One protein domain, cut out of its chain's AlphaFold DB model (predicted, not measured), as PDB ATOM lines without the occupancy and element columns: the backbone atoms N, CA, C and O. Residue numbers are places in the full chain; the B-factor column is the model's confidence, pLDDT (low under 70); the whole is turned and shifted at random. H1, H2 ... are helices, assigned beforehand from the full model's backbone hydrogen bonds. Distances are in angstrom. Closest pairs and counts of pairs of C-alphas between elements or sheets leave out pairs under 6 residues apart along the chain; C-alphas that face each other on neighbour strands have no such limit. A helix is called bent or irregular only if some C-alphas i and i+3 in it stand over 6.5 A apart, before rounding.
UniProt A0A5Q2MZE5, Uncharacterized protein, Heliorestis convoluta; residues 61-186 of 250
ATOM      1  N   GLU A  61      42.837 -16.146-123.104       69.94
ATOM      2  CA  GLU A  61      43.040 -17.513-122.645       69.94
ATOM      3  C   GLU A  61      44.412 -17.681-121.983       69.94
ATOM      4  O   GLU A  61      44.513 -18.287-120.920       69.94
ATOM      5  N   GLU A  62      45.466 -17.092-122.545       62.50
ATOM      6  CA  GLU A  62      46.802 -17.060-121.954       62.50
ATOM      7  C   GLU A  62      46.800 -16.348-120.596       62.50
ATOM      8  O   GLU A  62      47.434 -16.828-119.653       62.50
ATOM      9  N   ARG A  63      46.037 -15.257-120.445       64.19
ATOM     10  CA  ARG A  63      45.866 -14.589-119.141       64.19
ATOM     11  C   ARG A  63      45.182 -15.493-118.118       64.19
ATOM     12  O   ARG A  63      45.620 -15.542-116.967       64.19
ATOM     13  N   ASN A  64      44.153 -16.235-118.527       64.31
ATOM     14  CA  ASN A  64      43.479 -17.196-117.654       64.31
ATOM     15  C   ASN A  64      44.439 -18.307-117.201       64.31
ATOM     16  O   ASN A  64      44.511 -18.612-116.012       64.31
ATOM     17  N   LEU A  65      45.269 -18.823-118.110       71.56
ATOM     18  CA  LEU A  65      46.283 -19.832-117.790       71.56
ATOM     19  C   LEU A  65      47.352 -19.311-116.823       71.56
ATOM     20  O   LEU A  65      47.733 -20.007-115.884       71.56
ATOM     21  N   LEU A  66      47.822 -18.075-117.008       72.62
ATOM     22  CA  LEU A  66      48.773 -17.446-116.089       72.62
ATOM     23  C   LEU A  66      48.168 -17.250-114.693       72.62
ATOM     24  O   LEU A  66      48.843 -17.497-113.689       72.62
ATOM     25  N   ARG A  67      46.887 -16.870-114.613       68.19
ATOM     26  CA  ARG A  67      46.147 -16.787-113.347       68.19
ATOM     27  C   ARG A  67      46.052 -18.149-112.662       68.19
ATOM     28  O   ARG A  67      46.261 -18.229-111.454       68.19
ATOM     29  N   ASP A  68      45.783 -19.208-113.415       68.12
ATOM     30  CA  ASP A  68      45.703 -20.574-112.888       68.12
ATOM     31  C   ASP A  68      47.034 -21.065-112.313       68.12
ATOM     32  O   ASP A  68      47.079 -21.673-111.237       68.12
ATOM     33  N   ILE A  69      48.131 -20.774-113.014       74.81
ATOM     34  CA  ILE A  69      49.482 -21.087-112.543       74.81
ATOM     35  C   ILE A  69      49.777 -20.297-111.264       74.81
ATOM     36  O   ILE A  69      50.263 -20.874-110.294       74.81
ATOM     37  N   ASN A  70      49.422 -19.009-111.216       71.56
ATOM     38  CA  ASN A  70      49.625 -18.180-110.028       71.56
ATOM     39  C   ASN A  70      48.839 -18.698-108.811       71.56
ATOM     40  O   ASN A  70      49.399 -18.835-107.727       71.56
ATOM     41  N   LEU A  71      47.565 -19.055-108.990       70.75
ATOM     42  CA  LEU A  71      46.760 -19.667-107.926       70.75
ATOM     43  C   LEU A  71      47.385 -20.972-107.421       70.75
ATOM     44  O   LEU A  71      47.426 -21.214-106.217       70.75
ATOM     45  N   SER A  72      47.933 -21.784-108.325       76.00
ATOM     46  CA  SER A  72      48.629 -23.020-107.958       76.00
ATOM     47  C   SER A  72      49.901 -22.742-107.144       76.00
ATOM     48  O   SER A  72      50.152 -23.424-106.154       76.00
ATOM     49  N   LEU A  73      50.679 -21.715-107.505       77.31
ATOM     50  CA  LEU A  73      51.864 -21.288-106.748       77.31
ATOM     51  C   LEU A  73      51.504 -20.759-105.352       77.31
ATOM     52  O   LEU A  73      52.199 -21.069-104.387       77.31
ATOM     53  N   ILE A  74      50.397 -20.019-105.230       74.12
ATOM     54  CA  ILE A  74      49.851 -19.563-103.942       74.12
ATOM     55  C   ILE A  74      49.519 -20.763-103.054       74.12
ATOM     56  O   ILE A  74      49.971 -20.819-101.912       74.12
ATOM     57  N   ILE A  75      48.790 -21.747-103.591       76.94
ATOM     58  CA  ILE A  75      48.445 -22.977-102.865       76.94
ATOM     59  C   ILE A  75      49.719 -23.685-102.399       76.94
ATOM     60  O   ILE A  75      49.821 -24.028-101.225       76.94
ATOM     61  N   ILE A  76      50.716 -23.837-103.275       82.88
ATOM     62  CA  ILE A  76      51.993 -24.477-102.931       82.88
ATOM     63  C   ILE A  76      52.703 -23.725-101.799       82.88
ATOM     64  O   ILE A  76      53.087 -24.358-100.816       82.88
ATOM     65  N   LYS A  77      52.824 -22.393-101.882       81.88
ATOM     66  CA  LYS A  77      53.442 -21.571-100.828       81.88
ATOM     67  C   LYS A  77      52.714 -21.740 -99.499       81.88
ATOM     68  O   LYS A  77      53.339 -22.012 -98.473       81.88
ATOM     69  N   MET A  78      51.388 -21.617 -99.519       78.62
ATOM     70  CA  MET A  78      50.560 -21.746 -98.323       78.62
ATOM     71  C   MET A  78      50.711 -23.126 -97.689       78.62
ATOM     72  O   MET A  78      50.984 -23.227 -96.495       78.62
ATOM     73  N   THR A  79      50.594 -24.185 -98.493       84.12
ATOM     74  CA  THR A  79      50.772 -25.569 -98.045       84.12
ATOM     75  C   THR A  79      52.163 -25.782 -97.457       84.12
ATOM     76  O   THR A  79      52.268 -26.318 -96.360       84.12
ATOM     77  N   PHE A  80      53.224 -25.322 -98.124       88.44
ATOM     78  CA  PHE A  80      54.602 -25.486 -97.654       88.44
ATOM     79  C   PHE A  80      54.830 -24.848 -96.277       88.44
ATOM     80  O   PHE A  80      55.430 -25.448 -95.386       88.44
ATOM     81  N   HIS A  81      54.319 -23.636 -96.076       84.44
ATOM     82  CA  HIS A  81      54.522 -22.882 -94.841       84.44
ATOM     83  C   HIS A  81      53.605 -23.288 -93.686       84.44
ATOM     84  O   HIS A  81      53.918 -22.949 -92.537       84.44
ATOM     85  N   LEU A  82      52.477 -23.934 -93.976       86.00
ATOM     86  CA  LEU A  82      51.524 -24.433 -92.983       86.00
ATOM     87  C   LEU A  82      51.674 -25.934 -92.709       86.00
ATOM     88  O   LEU A  82      51.051 -26.426 -91.774       86.00
ATOM     89  N   ALA A  83      52.480 -26.654 -93.493       88.69
ATOM     90  CA  ALA A  83      52.735 -28.073 -93.291       88.69
ATOM     91  C   ALA A  83      53.287 -28.352 -91.883       88.69
ATOM     92  O   ALA A  83      54.260 -27.728 -91.449       88.69
ATOM     93  N   GLU A  84      52.687 -29.331 -91.200       84.69
ATOM     94  CA  GLU A  84      53.132 -29.802 -89.882       84.69
ATOM     95  C   GLU A  84      54.532 -30.431 -89.962       84.69
ATOM     96  O   GLU A  84      55.402 -30.139 -89.141       84.69
ATOM     97  N   ASP A  85      54.773 -31.249 -90.994       83.69
ATOM     98  CA  ASP A  85      56.075 -31.857 -91.266       83.69
ATOM     99  C   ASP A  85      56.779 -31.155 -92.434       83.69
ATOM    100  O   ASP A  85      56.588 -31.469 -93.615       83.69
ATOM    101  N   ARG A  86      57.665 -30.216 -92.091       77.00
ATOM    102  CA  ARG A  86      58.483 -29.507 -93.082       77.00
ATOM    103  C   ARG A  86      59.407 -30.432 -93.869       77.00
ATOM    104  O   ARG A  86      59.711 -30.102 -95.009       77.00
ATOM    105  N   ARG A  87      59.851 -31.570 -93.316       79.88
ATOM    106  CA  ARG A  87      60.756 -32.493 -94.028       79.88
ATOM    107  C   ARG A  87      60.030 -33.156 -95.189       79.88
ATOM    108  O   ARG A  87      60.548 -33.183 -96.307       79.88
ATOM    109  N   LEU A  88      58.804 -33.611 -94.941       77.00
ATOM    110  CA  LEU A  88      57.930 -34.149 -95.979       77.00
ATOM    111  C   LEU A  88      57.605 -33.088 -97.039       77.00
ATOM    112  O   LEU A  88      57.668 -33.379 -98.234       77.00
ATOM    113  N   ALA A  89      57.346 -31.848 -96.615       76.25
ATOM    114  CA  ALA A  89      57.085 -30.739 -97.527       76.25
ATOM    115  C   ALA A  89      58.300 -30.392 -98.412       76.25
ATOM    116  O   ALA A  89      58.146 -30.186 -99.614       76.25
ATOM    117  N   THR A  90      59.517 -30.393 -97.854       76.88
ATOM    118  CA  THR A  90      60.758 -30.162 -98.616       76.88
ATOM    119  C   THR A  90      61.118 -31.300 -99.569       76.88
ATOM    120  O   THR A  90      61.815 -31.070-100.552       76.88
ATOM    121  N   GLY A  91      60.654 -32.526 -99.311       74.56
ATOM    122  CA  GLY A  91      60.906 -33.679-100.181       74.56
ATOM    123  C   GLY A  91      60.022 -33.725-101.432       74.56
ATOM    124  O   GLY A  91      60.220 -34.586-102.293       74.56
ATOM    125  N   PHE A  92      59.031 -32.836-101.544       76.75
ATOM    126  CA  PHE A  92      58.117 -32.825-102.676       76.75
ATOM    127  C   PHE A  92      58.744 -32.137-103.889       76.75
ATOM    128  O   PHE A  92      59.136 -30.975-103.837       76.75
ATOM    129  N   MET A  93      58.797 -32.870-104.998       73.62
ATOM    130  CA  MET A  93      59.305 -32.401-106.286       73.62
ATOM    131  C   MET A  93      58.236 -32.642-107.348       73.62
ATOM    132  O   MET A  93      57.586 -33.692-107.345       73.62
ATOM    133  N   ALA A  94      58.076 -31.697-108.268       71.00
ATOM    134  CA  ALA A  94      57.086 -31.788-109.332       71.00
ATOM    135  C   ALA A  94      57.566 -32.753-110.427       71.00
ATOM    136  O   ALA A  94      58.429 -32.426-111.249       71.00
ATOM    137  N   LYS A  95      57.012 -33.969-110.444       72.12
ATOM    138  CA  LYS A  95      57.425 -35.033-111.380       72.12
ATOM    139  C   LYS A  95      56.954 -34.750-112.805       72.12
ATOM    140  O   LYS A  95      57.629 -35.112-113.765       72.12
ATOM    141  N   SER A  96      55.826 -34.060-112.942       75.38
ATOM    142  CA  SER A  96      55.211 -33.716-114.229       75.38
ATOM    143  C   SER A  96      55.917 -32.595-115.008       75.38
ATOM    144  O   SER A  96      55.489 -32.270-116.113       75.38
ATOM    145  N   LEU A  97      57.015 -32.022-114.491       73.44
ATOM    146  CA  LEU A  97      57.749 -30.929-115.147       73.44
ATOM    147  C   LEU A  97      58.823 -31.373-116.154       73.44
ATOM    148  O   LEU A  97      59.443 -30.525-116.805       73.44
ATOM    149  N   GLN A  98      59.036 -32.682-116.323       69.50
ATOM    150  CA  GLN A  98      59.978 -33.227-117.311       69.50
ATOM    151  C   GLN A  98      59.767 -32.715-118.755       69.50
ATOM    152  O   GLN A  98      60.766 -32.425-119.414       69.50
ATOM    153  N   PRO A  99      58.533 -32.494-119.253       64.38
ATOM    154  CA  PRO A  99      58.311 -31.969-120.605       64.38
ATOM    155  C   PRO A  99      58.861 -30.552-120.845       64.38
ATOM    156  O   PRO A  99      59.022 -30.143-121.988       64.38
ATOM    157  N   PHE A 100      59.186 -29.797-119.788       65.69
ATOM    158  CA  PHE A 100      59.683 -28.416-119.875       65.69
ATOM    159  C   PHE A 100      61.215 -28.320-119.824       65.69
ATOM    160  O   PHE A 100      61.766 -27.253-119.539       65.69
ATOM    161  N   VAL A 101      61.937 -29.434-119.986       61.19
ATOM    162  CA  VAL A 101      63.412 -29.436-120.041       61.19
ATOM    163  C   VAL A 101      63.902 -28.820-121.352       61.19
ATOM    164  O   VAL A 101      64.826 -28.012-121.331       61.19
ATOM    165  N   LEU A 102      63.235 -29.126-122.467       63.47
ATOM    166  CA  LEU A 102      63.473 -28.519-123.772       63.47
ATOM    167  C   LEU A 102      62.123 -28.156-124.390       63.47
ATOM    168  O   LEU A 102      61.353 -29.034-124.761       63.47
ATOM    169  N   LEU A 103      61.832 -26.859-124.497       64.19
ATOM    170  CA  LEU A 103      60.627 -26.405-125.194       64.19
ATOM    171  C   LEU A 103      60.804 -26.631-126.706       64.19
ATOM    172  O   LEU A 103      61.634 -25.972-127.334       64.19
ATOM    173  N   ASP A 104      60.044 -27.549-127.284       71.62
ATOM    174  CA  ASP A 104      59.846 -27.671-128.728       71.62
ATOM    175  C   ASP A 104      59.194 -26.389-129.272       71.62
ATOM    176  O   ASP A 104      58.054 -26.067-128.936       71.62
ATOM    177  N   MET A 105      59.943 -25.643-130.085       68.56
ATOM    178  CA  MET A 105      59.532 -24.336-130.612       68.56
ATOM    179  C   MET A 105      58.460 -24.427-131.701       68.56
ATOM    180  O   MET A 105      57.944 -23.393-132.116       68.56
ATOM    181  N   ASN A 106      58.112 -25.637-132.147       76.19
ATOM    182  CA  ASN A 106      56.985 -25.852-133.052       76.19
ATOM    183  C   ASN A 106      55.634 -25.721-132.337       76.19
ATOM    184  O   ASN A 106      54.617 -25.485-132.984       76.19
ATOM    185  N   LYS A 107      55.616 -25.865-131.008       79.62
ATOM    186  CA  LYS A 107      54.421 -25.643-130.193       79.62
ATOM    187  C   LYS A 107      54.243 -24.164-129.892       79.62
ATOM    188  O   LYS A 107      55.210 -23.403-129.829       79.62
ATOM    189  N   THR A 108      53.004 -23.747-129.671       82.12
ATOM    190  CA  THR A 108      52.706 -22.359-129.301       82.12
ATOM    191  C   THR A 108      53.010 -22.085-127.823       82.12
ATOM    192  O   THR A 108      52.980 -22.984-126.977       82.12
ATOM    193  N   ARG A 109      53.265 -20.814-127.477       77.38
ATOM    194  CA  ARG A 109      53.402 -20.359-126.079       77.38
ATOM    195  C   ARG A 109      52.212 -20.804-125.231       77.38
ATOM    196  O   ARG A 109      52.386 -21.361-124.147       77.38
ATOM    197  N   LYS A 110      51.014 -20.608-125.774       82.62
ATOM    198  CA  LYS A 110      49.733 -20.991-125.191       82.62
ATOM    199  C   LYS A 110      49.658 -22.477-124.849       82.62
ATOM    200  O   LYS A 110      49.275 -22.807-123.733       82.62
ATOM    201  N   GLU A 111      50.093 -23.373-125.733       86.50
ATOM    202  CA  GLU A 111      50.133 -24.817-125.444       86.50
ATOM    203  C   GLU A 111      51.041 -25.158-124.258       86.50
ATOM    204  O   GLU A 111      50.693 -26.004-123.429       86.50
ATOM    205  N   TYR A 112      52.191 -24.494-124.132       82.75
ATOM    206  CA  TYR A 112      53.058 -24.688-122.969       82.75
ATOM    207  C   TYR A 112      52.453 -24.130-121.690       82.75
ATOM    208  O   TYR A 112      52.548 -24.778-120.648       82.75
ATOM    209  N   LEU A 113      51.796 -22.969-121.757       80.44
ATOM    210  CA  LEU A 113      51.058 -22.422-120.622       80.44
ATOM    211  C   LEU A 113      49.912 -23.353-120.203       80.44
ATOM    212  O   LEU A 113      49.727 -23.578-119.011       80.44
ATOM    213  N   GLN A 114      49.206 -23.976-121.151       87.81
ATOM    214  CA  GLN A 114      48.173 -24.980-120.875       87.81
ATOM    215  C   GLN A 114      48.744 -26.217-120.178       87.81
ATOM    216  O   GLN A 114      48.208 -26.661-119.159       87.81
ATOM    217  N   GLN A 115      49.846 -26.767-120.692       88.56
ATOM    218  CA  GLN A 115      50.516 -27.912-120.075       88.56
ATOM    219  C   GLN A 115      51.011 -27.569-118.666       88.56
ATOM    220  O   GLN A 115      50.843 -28.371-117.744       88.56
ATOM    221  N   LEU A 116      51.574 -26.370-118.482       84.50
ATOM    222  CA  LEU A 116      52.114 -25.943-117.196       84.50
ATOM    223  C   LEU A 116      50.994 -25.699-116.187       84.50
ATOM    224  O   LEU A 116      51.097 -26.162-115.057       84.50
ATOM    225  N   ALA A 117      49.901 -25.053-116.596       80.19
ATOM    226  CA  ALA A 117      48.719 -24.852-115.761       80.19
ATOM    227  C   ALA A 117      48.097 -26.188-115.330       80.19
ATOM    228  O   ALA A 117      47.734 -26.360-114.166       80.19
ATOM    229  N   LYS A 118      48.015 -27.165-116.243       87.06
ATOM    230  CA  LYS A 118      47.527 -28.515-115.927       87.06
ATOM    231  C   LYS A 118      48.413 -29.208-114.888       87.06
ATOM    232  O   LYS A 118      47.887 -29.755-113.919       87.06
ATOM    233  N   ALA A 119      49.732 -29.163-115.072       87.00
ATOM    234  CA  ALA A 119      50.690 -29.723-114.122       87.00
ATOM    235  C   ALA A 119      50.610 -29.016-112.758       87.00
ATOM    236  O   ALA A 119      50.491 -29.677-111.729       87.00
ATOM    237  N   ALA A 120      50.590 -27.680-112.750       80.62
ATOM    238  CA  ALA A 120      50.557 -26.869-111.538       80.62
ATOM    239  C   ALA A 120      49.297 -27.135-110.707       80.62
ATOM    240  O   ALA A 120      49.394 -27.332-109.497       80.62
ATOM    241  N   ARG A 121      48.124 -27.244-111.344       77.25
ATOM    242  CA  ARG A 121      46.869 -27.589-110.658       77.25
ATOM    243  C   ARG A 121      46.915 -28.982-110.033       77.25
ATOM    244  O   ARG A 121      46.576 -29.136-108.865       77.25
ATOM    245  N   ALA A 122      47.329 -29.989-110.801       84.81
ATOM    246  CA  ALA A 122      47.343 -31.372-110.329       84.81
ATOM    247  C   ALA A 122      48.329 -31.565-109.168       84.81
ATOM    248  O   ALA A 122      47.989 -32.156-108.143       84.81
ATOM    249  N   GLU A 123      49.536 -31.024-109.314       86.00
ATOM    250  CA  GLU A 123      50.600 -31.174-108.328       86.00
ATOM    251  C   GLU A 123      50.298 -30.338-107.073       86.00
ATOM    252  O   GLU A 123      50.440 -30.851-105.964       86.00
ATOM    253  N   SER A 124      49.806 -29.097-107.200       78.56
ATOM    254  CA  SER A 124      49.432 -28.277-106.030       78.56
ATOM    255  C   SER A 124      48.298 -28.907-105.211       78.56
ATOM    256  O   SER A 124      48.385 -28.949-103.984       78.56
ATOM    257  N   ALA A 125      47.281 -29.480-105.868       80.31
ATOM    258  CA  ALA A 125      46.216 -30.223-105.196       80.31
ATOM    259  C   ALA A 125      46.753 -31.474-104.479       80.31
ATOM    260  O   ALA A 125      46.422 -31.716-103.317       80.31
ATOM    261  N   GLN A 126      47.622 -32.250-105.139       84.56
ATOM    262  CA  GLN A 126      48.239 -33.427-104.528       84.56
ATOM    263  C   GLN A 126      49.114 -33.047-103.327       84.56
ATOM    264  O   GLN A 126      49.108 -33.746-102.311       84.56
ATOM    265  N   PHE A 127      49.864 -31.952-103.433       85.25
ATOM    266  CA  PHE A 127      50.727 -31.461-102.370       85.25
ATOM    267  C   PHE A 127      49.920 -31.030-101.142       85.25
ATOM    268  O   PHE A 127      50.241 -31.452-100.030       85.25
ATOM    269  N   ALA A 128      48.833 -30.277-101.339       79.88
ATOM    270  CA  ALA A 128      47.915 -29.898-100.266       79.88
ATOM    271  C   ALA A 128      47.304 -31.131 -99.577       79.88
ATOM    272  O   ALA A 128      47.378 -31.258 -98.354       79.88
ATOM    273  N   ALA A 129      46.798 -32.090-100.359       82.75
ATOM    274  CA  ALA A 129      46.186 -33.306 -99.826       82.75
ATOM    275  C   ALA A 129      47.173 -34.162 -99.010       82.75
ATOM    276  O   ALA A 129      46.830 -34.646 -97.931       82.75
ATOM    277  N   LYS A 130      48.427 -34.326 -99.467       85.38
ATOM    278  CA  LYS A 130      49.440 -35.089 -98.706       85.38
ATOM    279  C   LYS A 130      49.866 -34.404 -97.408       85.38
ATOM    280  O   LYS A 130      50.266 -35.097 -96.479       85.38
ATOM    281  N   ASN A 131      49.736 -33.081 -97.326       83.25
ATOM    282  CA  ASN A 131      49.929 -32.319 -96.091       83.25
ATOM    283  C   ASN A 131      48.632 -32.183 -95.268       83.25
ATOM    284  O   ASN A 131      48.546 -31.312 -94.411       83.25
ATOM    285  N   ARG A 132      47.646 -33.064 -95.502       83.25
ATOM    286  CA  ARG A 132      46.394 -33.193 -94.732       83.25
ATOM    287  C   ARG A 132      45.453 -31.988 -94.802       83.25
ATOM    288  O   ARG A 132      44.578 -31.855 -93.953       83.25
ATOM    289  N   PHE A 133      45.576 -31.145 -95.824       75.56
ATOM    290  CA  PHE A 133      44.575 -30.115 -96.090       75.56
ATOM    291  C   PHE A 133      43.421 -30.729 -96.887       75.56
ATOM    292  O   PHE A 133      43.619 -31.177 -98.019       75.56
ATOM    293  N   ASN A 134      42.217 -30.753 -96.309       65.75
ATOM    294  CA  ASN A 134      41.059 -31.417 -96.918       65.75
ATOM    295  C   ASN A 134      40.382 -30.546 -97.984       65.75
ATOM    296  O   ASN A 134      39.649 -31.049 -98.834       65.75
ATOM    297  N   SER A 135      40.617 -29.230 -97.949       68.69
ATOM    298  CA  SER A 135      40.127 -28.280 -98.950       68.69
ATOM    299  C   SER A 135      41.016 -27.035 -99.051       68.69
ATOM    300  O   SER A 135      41.731 -26.675 -98.114       68.69
ATOM    301  N   PHE A 136      40.928 -26.321-100.178       74.62
ATOM    302  CA  PHE A 136      41.584 -25.015-100.322       74.62
ATOM    303  C   PHE A 136      40.953 -23.933 -99.436       74.62
ATOM    304  O   PHE A 136      41.637 -22.992 -99.043       74.62
ATOM    305  N   GLU A 137      39.675 -24.076 -99.075       72.62
ATOM    306  CA  GLU A 137      39.014 -23.175 -98.127       72.62
ATOM    307  C   GLU A 137      39.620 -23.304 -96.722       72.62
ATOM    308  O   GLU A 137      39.918 -22.302 -96.071       72.62
ATOM    309  N   GLU A 138      39.854 -24.537 -96.269       68.88
ATOM    310  CA  GLU A 138      40.535 -24.824 -95.005       68.88
ATOM    311  C   GLU A 138      41.957 -24.252 -95.001       68.88
ATOM    312  O   GLU A 138      42.332 -23.536 -94.069       68.88
ATOM    313  N   LEU A 139      42.716 -24.485 -96.077       71.25
ATOM    314  CA  LEU A 139      44.058 -23.927 -96.255       71.25
ATOM    315  C   LEU A 139      44.049 -22.388 -96.181       71.25
ATOM    316  O   LEU A 139      44.887 -21.795 -95.502       71.25
ATOM    317  N   GLY A 140      43.071 -21.741 -96.825       70.75
ATOM    318  CA  GLY A 140      42.856 -20.292 -96.778       70.75
ATOM    319  C   GLY A 140      42.599 -19.766 -95.368       70.75
ATOM    320  O   GLY A 140      43.247 -18.812 -94.933       70.75
ATOM    321  N   LYS A 141      41.704 -20.417 -94.619       71.69
ATOM    322  CA  LYS A 141      41.395 -20.043 -93.230       71.69
ATOM    323  C   LYS A 141      42.609 -20.203 -92.316       71.69
ATOM    324  O   LYS A 141      42.859 -19.340 -91.474       71.69
ATOM    325  N   LEU A 142      43.371 -21.284 -92.472       69.44
ATOM    326  CA  LEU A 142      44.587 -21.521 -91.689       69.44
ATOM    327  C   LEU A 142      45.680 -20.499 -92.012       69.44
ATOM    328  O   LEU A 142      46.339 -20.007 -91.097       69.44
ATOM    329  N   TRP A 143      45.823 -20.110 -93.279       80.06
ATOM    330  CA  TRP A 143      46.749 -19.050 -93.671       80.06
ATOM    331  C   TRP A 143      46.387 -17.709 -93.044       80.06
ATOM    332  O   TRP A 143      47.239 -17.084 -92.417       80.06
ATOM    333  N   GLN A 144      45.117 -17.303 -93.129       73.12
ATOM    334  CA  GLN A 144      44.632 -16.071 -92.500       73.12
ATOM    335  C   GLN A 144      44.900 -16.063 -90.990       73.12
ATOM    336  O   GLN A 144      45.395 -15.076 -90.456       73.12
ATOM    337  N   ARG A 145      44.646 -17.187 -90.306       71.00
ATOM    338  CA  ARG A 145      44.937 -17.338 -88.870       71.00
ATOM    339  C   ARG A 145      46.428 -17.306 -88.546       71.00
ATOM    340  O   ARG A 145      46.788 -16.925 -87.439       71.00
ATOM    341  N   SER A 146      47.286 -17.708 -89.482       75.56
ATOM    342  CA  SER A 146      48.737 -17.697 -89.279       75.56
ATOM    343  C   SER A 146      49.344 -16.292 -89.263       75.56
ATOM    344  O   SER A 146      50.483 -16.147 -88.829       75.56
ATOM    345  N   GLY A 147      48.619 -15.277 -89.755       69.88
ATOM    346  CA  GLY A 147      49.099 -13.892 -89.834       69.88
ATOM    347  C   GLY A 147      50.246 -13.669 -90.827       69.88
ATOM    348  O   GLY A 147      50.814 -12.584 -90.859       69.88
ATOM    349  N   LYS A 148      50.605 -14.682 -91.627       70.06
ATOM    350  CA  LYS A 148      51.673 -14.590 -92.628       70.06
ATOM    351  C   LYS A 148      51.201 -13.810 -93.847       70.06
ATOM    352  O   LYS A 148      50.107 -14.051 -94.364       70.06
ATOM    353  N   ASP A 149      52.061 -12.933 -94.351       64.56
ATOM    354  CA  ASP A 149      51.811 -12.244 -95.610       64.56
ATOM    355  C   ASP A 149      52.131 -13.173 -96.786       64.56
ATOM    356  O   ASP A 149      53.218 -13.744 -96.899       64.56
ATOM    357  N   LEU A 150      51.152 -13.341 -97.676       57.41
ATOM    358  CA  LEU A 150      51.322 -14.114 -98.898       57.41
ATOM    359  C   LEU A 150      52.399 -13.486 -99.786       57.41
ATOM    360  O   LEU A 150      53.151 -14.214-100.426       57.41
ATOM    361  N   TYR A 151      52.517 -12.162 -99.777       60.75
ATOM    362  CA  TYR A 151      53.446 -11.413-100.611       60.75
ATOM    363  C   TYR A 151      54.800 -11.174 -99.955       60.75
ATOM    364  O   TYR A 151      55.643 -10.542-100.580       60.75
ATOM    365  N   ASP A 152      55.063 -11.710 -98.763       61.22
ATOM    366  CA  ASP A 152      56.383 -11.598 -98.147       61.22
ATOM    367  C   ASP A 152      57.437 -12.282 -99.033       61.22
ATOM    368  O   ASP A 152      57.408 -13.497 -99.255       61.22
ATOM    369  N   HIS A 153      58.371 -11.491 -99.556       57.66
ATOM    370  CA  HIS A 153      59.425 -11.936-100.468       57.66
ATOM    371  C   HIS A 153      60.532 -12.729 -99.758       57.66
ATOM    372  O   HIS A 153      61.315 -13.414-100.415       57.66
ATOM    373  N   SER A 154      60.597 -12.664 -98.425       59.34
ATOM    374  CA  SER A 154      61.526 -13.463 -97.621       59.34
ATOM    375  C   SER A 154      61.076 -14.922 -97.480       59.34
ATOM    376  O   SER A 154      61.874 -15.801 -97.145       59.34
ATOM    377  N   THR A 155      59.802 -15.205 -97.768       65.38
ATOM    378  CA  THR A 155      59.210 -16.535 -97.611       65.38
ATOM    379  C   THR A 155      59.273 -17.330 -98.920       65.38
ATOM    380  O   THR A 155      58.714 -16.938 -99.945       65.38
ATOM    381  N   SER A 156      59.989 -18.460 -98.887       75.88
ATOM    382  CA  SER A 156      60.203 -19.339-100.048       75.88
ATOM    383  C   SER A 156      58.906 -20.021-100.506       75.88
ATOM    384  O   SER A 156      58.058 -20.400 -99.703       75.88
ATOM    385  N   LEU A 157      58.777 -20.259-101.814       71.69
ATOM    386  CA  LEU A 157      57.708 -21.092-102.381       71.69
ATOM    387  C   LEU A 157      57.887 -22.593-102.076       71.69
ATOM    388  O   LEU A 157      57.045 -23.410-102.450       71.69
ATOM    389  N   GLY A 158      58.990 -22.964-101.426       81.44
ATOM    390  CA  GLY A 158      59.440 -24.337-101.279       81.44
ATOM    391  C   GLY A 158      59.976 -24.916-102.596       81.44
ATOM    392  O   GLY A 158      59.763 -24.347-103.672       81.44
ATOM    393  N   PRO A 159      60.638 -26.087-102.548       82.31
ATOM    394  CA  PRO A 159      61.322 -26.667-103.709       82.31
ATOM    395  C   PRO A 159      60.402 -26.860-104.919       82.31
ATOM    396  O   PRO A 159      60.751 -26.528-106.050       82.31
ATOM    397  N   MET A 160      59.185 -27.340-104.676       84.31
ATOM    398  CA  MET A 160      58.180 -27.545-105.713       84.31
ATOM    399  C   MET A 160      57.713 -26.235-106.360       84.31
ATOM    400  O   MET A 160      57.591 -26.161-107.584       84.31
ATOM    401  N   GLY A 161      57.450 -25.198-105.561       82.19
ATOM    402  CA  GLY A 161      56.993 -23.912-106.079       82.19
ATOM    403  C   GLY A 161      58.079 -23.207-106.889       82.19
ATOM    404  O   GLY A 161      57.800 -22.707-107.977       82.19
ATOM    405  N   GLU A 162      59.333 -23.288-106.436       81.00
ATOM    406  CA  GLU A 162      60.499 -22.790-107.174       81.00
ATOM    407  C   GLU A 162      60.671 -23.508-108.523       81.00
ATOM    408  O   GLU A 162      60.993 -22.876-109.530       81.00
ATOM    409  N   GLN A 163      60.416 -24.819-108.606       80.19
ATOM    410  CA  GLN A 163      60.456 -25.538-109.885       80.19
ATOM    411  C   GLN A 163      59.406 -25.019-110.877       80.19
ATOM    412  O   GLN A 163      59.735 -24.770-112.039       80.19
ATOM    413  N   PHE A 164      58.160 -24.835-110.433       78.75
ATOM    414  CA  PHE A 164      57.089 -24.309-111.282       78.75
ATOM    415  C   PHE A 164      57.360 -22.874-111.733       78.75
ATOM    416  O   PHE A 164      57.214 -22.572-112.920       78.75
ATOM    417  N   GLU A 165      57.805 -22.011-110.821       79.31
ATOM    418  CA  GLU A 165      58.162 -20.629-111.138       79.31
ATOM    419  C   GLU A 165      59.294 -20.577-112.172       79.31
ATOM    420  O   GLU A 165      59.173 -19.907-113.201       79.31
ATOM    421  N   ASN A 166      60.359 -21.354-111.970       73.62
ATOM    422  CA  ASN A 166      61.479 -21.419-112.905       73.62
ATOM    423  C   ASN A 166      61.047 -21.904-114.296       73.62
ATOM    424  O   ASN A 166      61.515 -21.376-115.309       73.62
ATOM    425  N   LYS A 167      60.141 -22.888-114.376       77.62
ATOM    426  CA  LYS A 167      59.608 -23.365-115.662       77.62
ATOM    427  C   LYS A 167      58.711 -22.338-116.338       77.62
ATOM    428  O   LYS A 167      58.842 -22.153-117.548       77.62
ATOM    429  N   LEU A 168      57.878 -21.623-115.586       78.12
ATOM    430  CA  LEU A 168      57.100 -20.514-116.128       78.12
ATOM    431  C   LEU A 168      58.022 -19.437-116.706       78.12
ATOM    432  O   LEU A 168      57.896 -19.077-117.874       78.12
ATOM    433  N   GLN A 169      58.999 -18.978-115.921       72.62
ATOM    434  CA  GLN A 169      59.973 -17.993-116.381       72.62
ATOM    435  C   GLN A 169      60.746 -18.493-117.608       72.62
ATOM    436  O   GLN A 169      61.036 -17.707-118.504       72.62
ATOM    437  N   HIS A 170      61.061 -19.789-117.694       71.00
ATOM    438  CA  HIS A 170      61.713 -20.368-118.868       71.00
ATOM    439  C   HIS A 170      60.849 -20.268-120.136       71.00
ATOM    440  O   HIS A 170      61.359 -19.835-121.171       71.00
ATOM    441  N   ILE A 171      59.556 -20.611-120.056       70.88
ATOM    442  CA  ILE A 171      58.604 -20.463-121.171       70.88
ATOM    443  C   ILE A 171      58.547 -19.003-121.608       70.88
ATOM    444  O   ILE A 171      58.802 -18.694-122.771       70.88
ATOM    445  N   LEU A 172      58.286 -18.095-120.669       71.81
ATOM    446  CA  LEU A 172      58.105 -16.685-120.992       71.81
ATOM    447  C   LEU A 172      59.391 -16.069-121.582       71.81
ATOM    448  O   LEU A 172      59.315 -15.362-122.586       71.81
ATOM    449  N   ARG A 173      60.578 -16.412-121.046       66.19
ATOM    450  CA  ARG A 173      61.890 -15.999-121.594       66.19
ATOM    451  C   ARG A 173      62.056 -16.417-123.040       66.19
ATOM    452  O   ARG A 173      62.529 -15.637-123.865       66.19
ATOM    453  N   LYS A 174      61.748 -17.681-123.329       68.00
ATOM    454  CA  LYS A 174      62.033 -18.272-124.632       68.00
ATOM    455  C   LYS A 174      61.154 -17.666-125.724       68.00
ATOM    456  O   LYS A 174      61.677 -17.326-126.782       68.00
ATOM    457  N   TYR A 175      59.869 -17.457-125.441       66.75
ATOM    458  CA  TYR A 175      58.945 -16.851-126.402       66.75
ATOM    459  C   TYR A 175      59.153 -15.347-126.571       66.75
ATOM    460  O   TYR A 175      59.117 -14.866-127.696       66.75
ATOM    461  N   ALA A 176      59.493 -14.608-125.515       61.84
ATOM    462  CA  ALA A 176      59.828 -13.194-125.676       61.84
ATOM    463  C   ALA A 176      61.085 -12.981-126.538       61.84
ATOM    464  O   ALA A 176      61.112 -12.090-127.384       61.84
ATOM    465  N   ARG A 177      62.097 -13.858-126.410       61.19
ATOM    466  CA  ARG A 177      63.254 -13.869-127.326       61.19
ATOM    467  C   ARG A 177      62.848 -14.151-128.773       61.19
ATOM    468  O   ARG A 177      63.377 -13.503-129.672       61.19
ATOM    469  N   GLN A 178      61.936 -15.097-129.003       63.56
ATOM    470  CA  GLN A 178      61.434 -15.417-130.345       63.56
ATOM    471  C   GLN A 178      60.669 -14.239-130.964       63.56
ATOM    472  O   GLN A 178      60.875 -13.921-132.131       63.56
ATOM    473  N   GLU A 179      59.832 -13.568-130.175       60.06
ATOM    474  CA  GLU A 179      59.020 -12.426-130.609       60.06
ATOM    475  C   GLU A 179      59.823 -11.109-130.674       60.06
ATOM    476  O   GLU A 179      59.285 -10.083-131.080       60.06
ATOM    477  N   LYS A 180      61.116 -11.121-130.301       49.88
ATOM    478  CA  LYS A 180      61.984  -9.931-130.159       49.88
ATOM    479  C   LYS A 180      61.376  -8.845-129.261       49.88
ATOM    480  O   LYS A 180      61.678  -7.662-129.404       49.88
ATOM    481  N   VAL A 181      60.534  -9.258-128.323       43.09
ATOM    482  CA  VAL A 181      59.944  -8.377-127.320       43.09
ATOM    483  C   VAL A 181      60.906  -8.333-126.132       43.09
ATOM    484  O   VAL A 181      61.437  -9.385-125.754       43.09
ATOM    485  N   PRO A 182      61.170  -7.157-125.533       39.69
ATOM    486  CA  PRO A 182      61.980  -7.086-124.328       39.69
ATOM    487  C   PRO A 182      61.427  -8.051-123.273       39.69
ATOM    488  O   PRO A 182      60.274  -7.981-122.861       39.69
ATOM    489  N   TYR A 183      62.250  -9.020-122.876       34.53
ATOM    490  CA  TYR A 183      61.924  -9.904-121.770       34.53
ATOM    491  C   TYR A 183      62.531  -9.324-120.507       34.53
ATOM    492  O   TYR A 183      63.755  -9.180-120.420       34.53
ATOM    493  N   LEU A 184      61.702  -9.039-119.503       35.94
ATOM    494  CA  LEU A 184      62.237  -8.648-118.213       35.94
ATOM    495  C   LEU A 184      62.827  -9.864-117.496       35.94
ATOM    496  O   LEU A 184      62.142 -10.655-116.847       35.94
ATOM    497  N   THR A 185      64.133 -10.030-117.658       29.31
ATOM    498  CA  THR A 185      64.905 -11.097-117.029       29.31
ATOM    499  C   THR A 185      65.437 -10.579-115.694       29.31
ATOM    500  O   THR A 185      66.406  -9.844-115.698       29.31
ATOM    501  N   VAL A 186      64.814 -10.988-114.580       31.11
ATOM    502  CA  VAL A 186      65.390 -11.061-113.215       31.11
ATOM    503  C   VAL A 186      65.985  -9.766-112.629       31.11
ATOM    504  O   VAL A 186      67.056  -9.320-113.017       31.11
TER     505      VAL A 186
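This is residues 61 to 186 of the 250 residues of an uncharacterized protein of Heliorestis convoluta (UniProt A0A5Q2MZE5). Three long helices, H1, H4 and H6, stand side by side as a triangular bundle that makes the length of the domain, H1 and H4 running the same way and H6 running back. At one end the shorter H5 packs steeply on the last part of H1 and tiny H2 sits near the start of H6, while the short, irregular H3 packs on H4 farther along. The printed part has 126 residues with six named helices, H1 to H6 in chain order, and no named strand; the class is all helix. It is compact, with a radius of gyration of the C-alphas of 15.3 A, yet elongated, spanning 45 by 26 by 26 A.

H1, residues 61 to 82, touches H4, residues 109 to 130, with the C-alphas of Ile 69 and Ala 117 closest at 5.0 A, at a shallow tilt of 24 degrees, the same way. With residues 73 to 80 alone, H1 touches H6, residues 158 to 178; the C-alphas of Leu 73 and Gly 161 are closest at 5.8 A, and the tilt is shallow, 23 degrees, opposite ways. H4 and H6 touch at a shallow tilt of 3 degrees, opposite ways, closest at the C-alphas of Arg 109 and Tyr 175, 6.6 A. H5, residues 136 to 146, touches residues 75 to 82 of H1 at a steep tilt of 53 degrees, with the C-alphas of Met 78 and Trp 143 closest at 6.6 A. H2, residues 86 to 90, touches H6, the C-alphas of Thr 90 and Pro 159 being closest at 6.2 A. H3, residues 95 to 100, is irregular, with C-alphas 96 and 99 7.3 A apart; it forms a helical hairpin with H4, closest at the C-alphas of Ser 96 and Ala 119, 6.0 A. H1 and H3 are apart. Every O i to N i+4 pair is within hydrogen-bond range in H1, H2, H4, H5 and H6; in H3 0 of 2 are, beside 1 of 3 O i to N i+3 pairs.

H1 begins at C-alpha 61 (43.040, -17.513, -122.645) and is 31.6 A long; H4 is 31.3 A. H6 is 30.5 A and ends at C-alpha 178 (61.434, -15.417, -130.345). H5 measures 15.1 A, H3 11.0 A and H2 6.0 A.

The C-alphas farthest apart, of Asn 106 and Arg 145, are 46.6 A apart. The printed part has no cut; the link from H5 to H6, 11 residues, is long. Mean pLDDT of the printed part is 72.8, with residues 149 to 155 and 173 to 186 among those under 70.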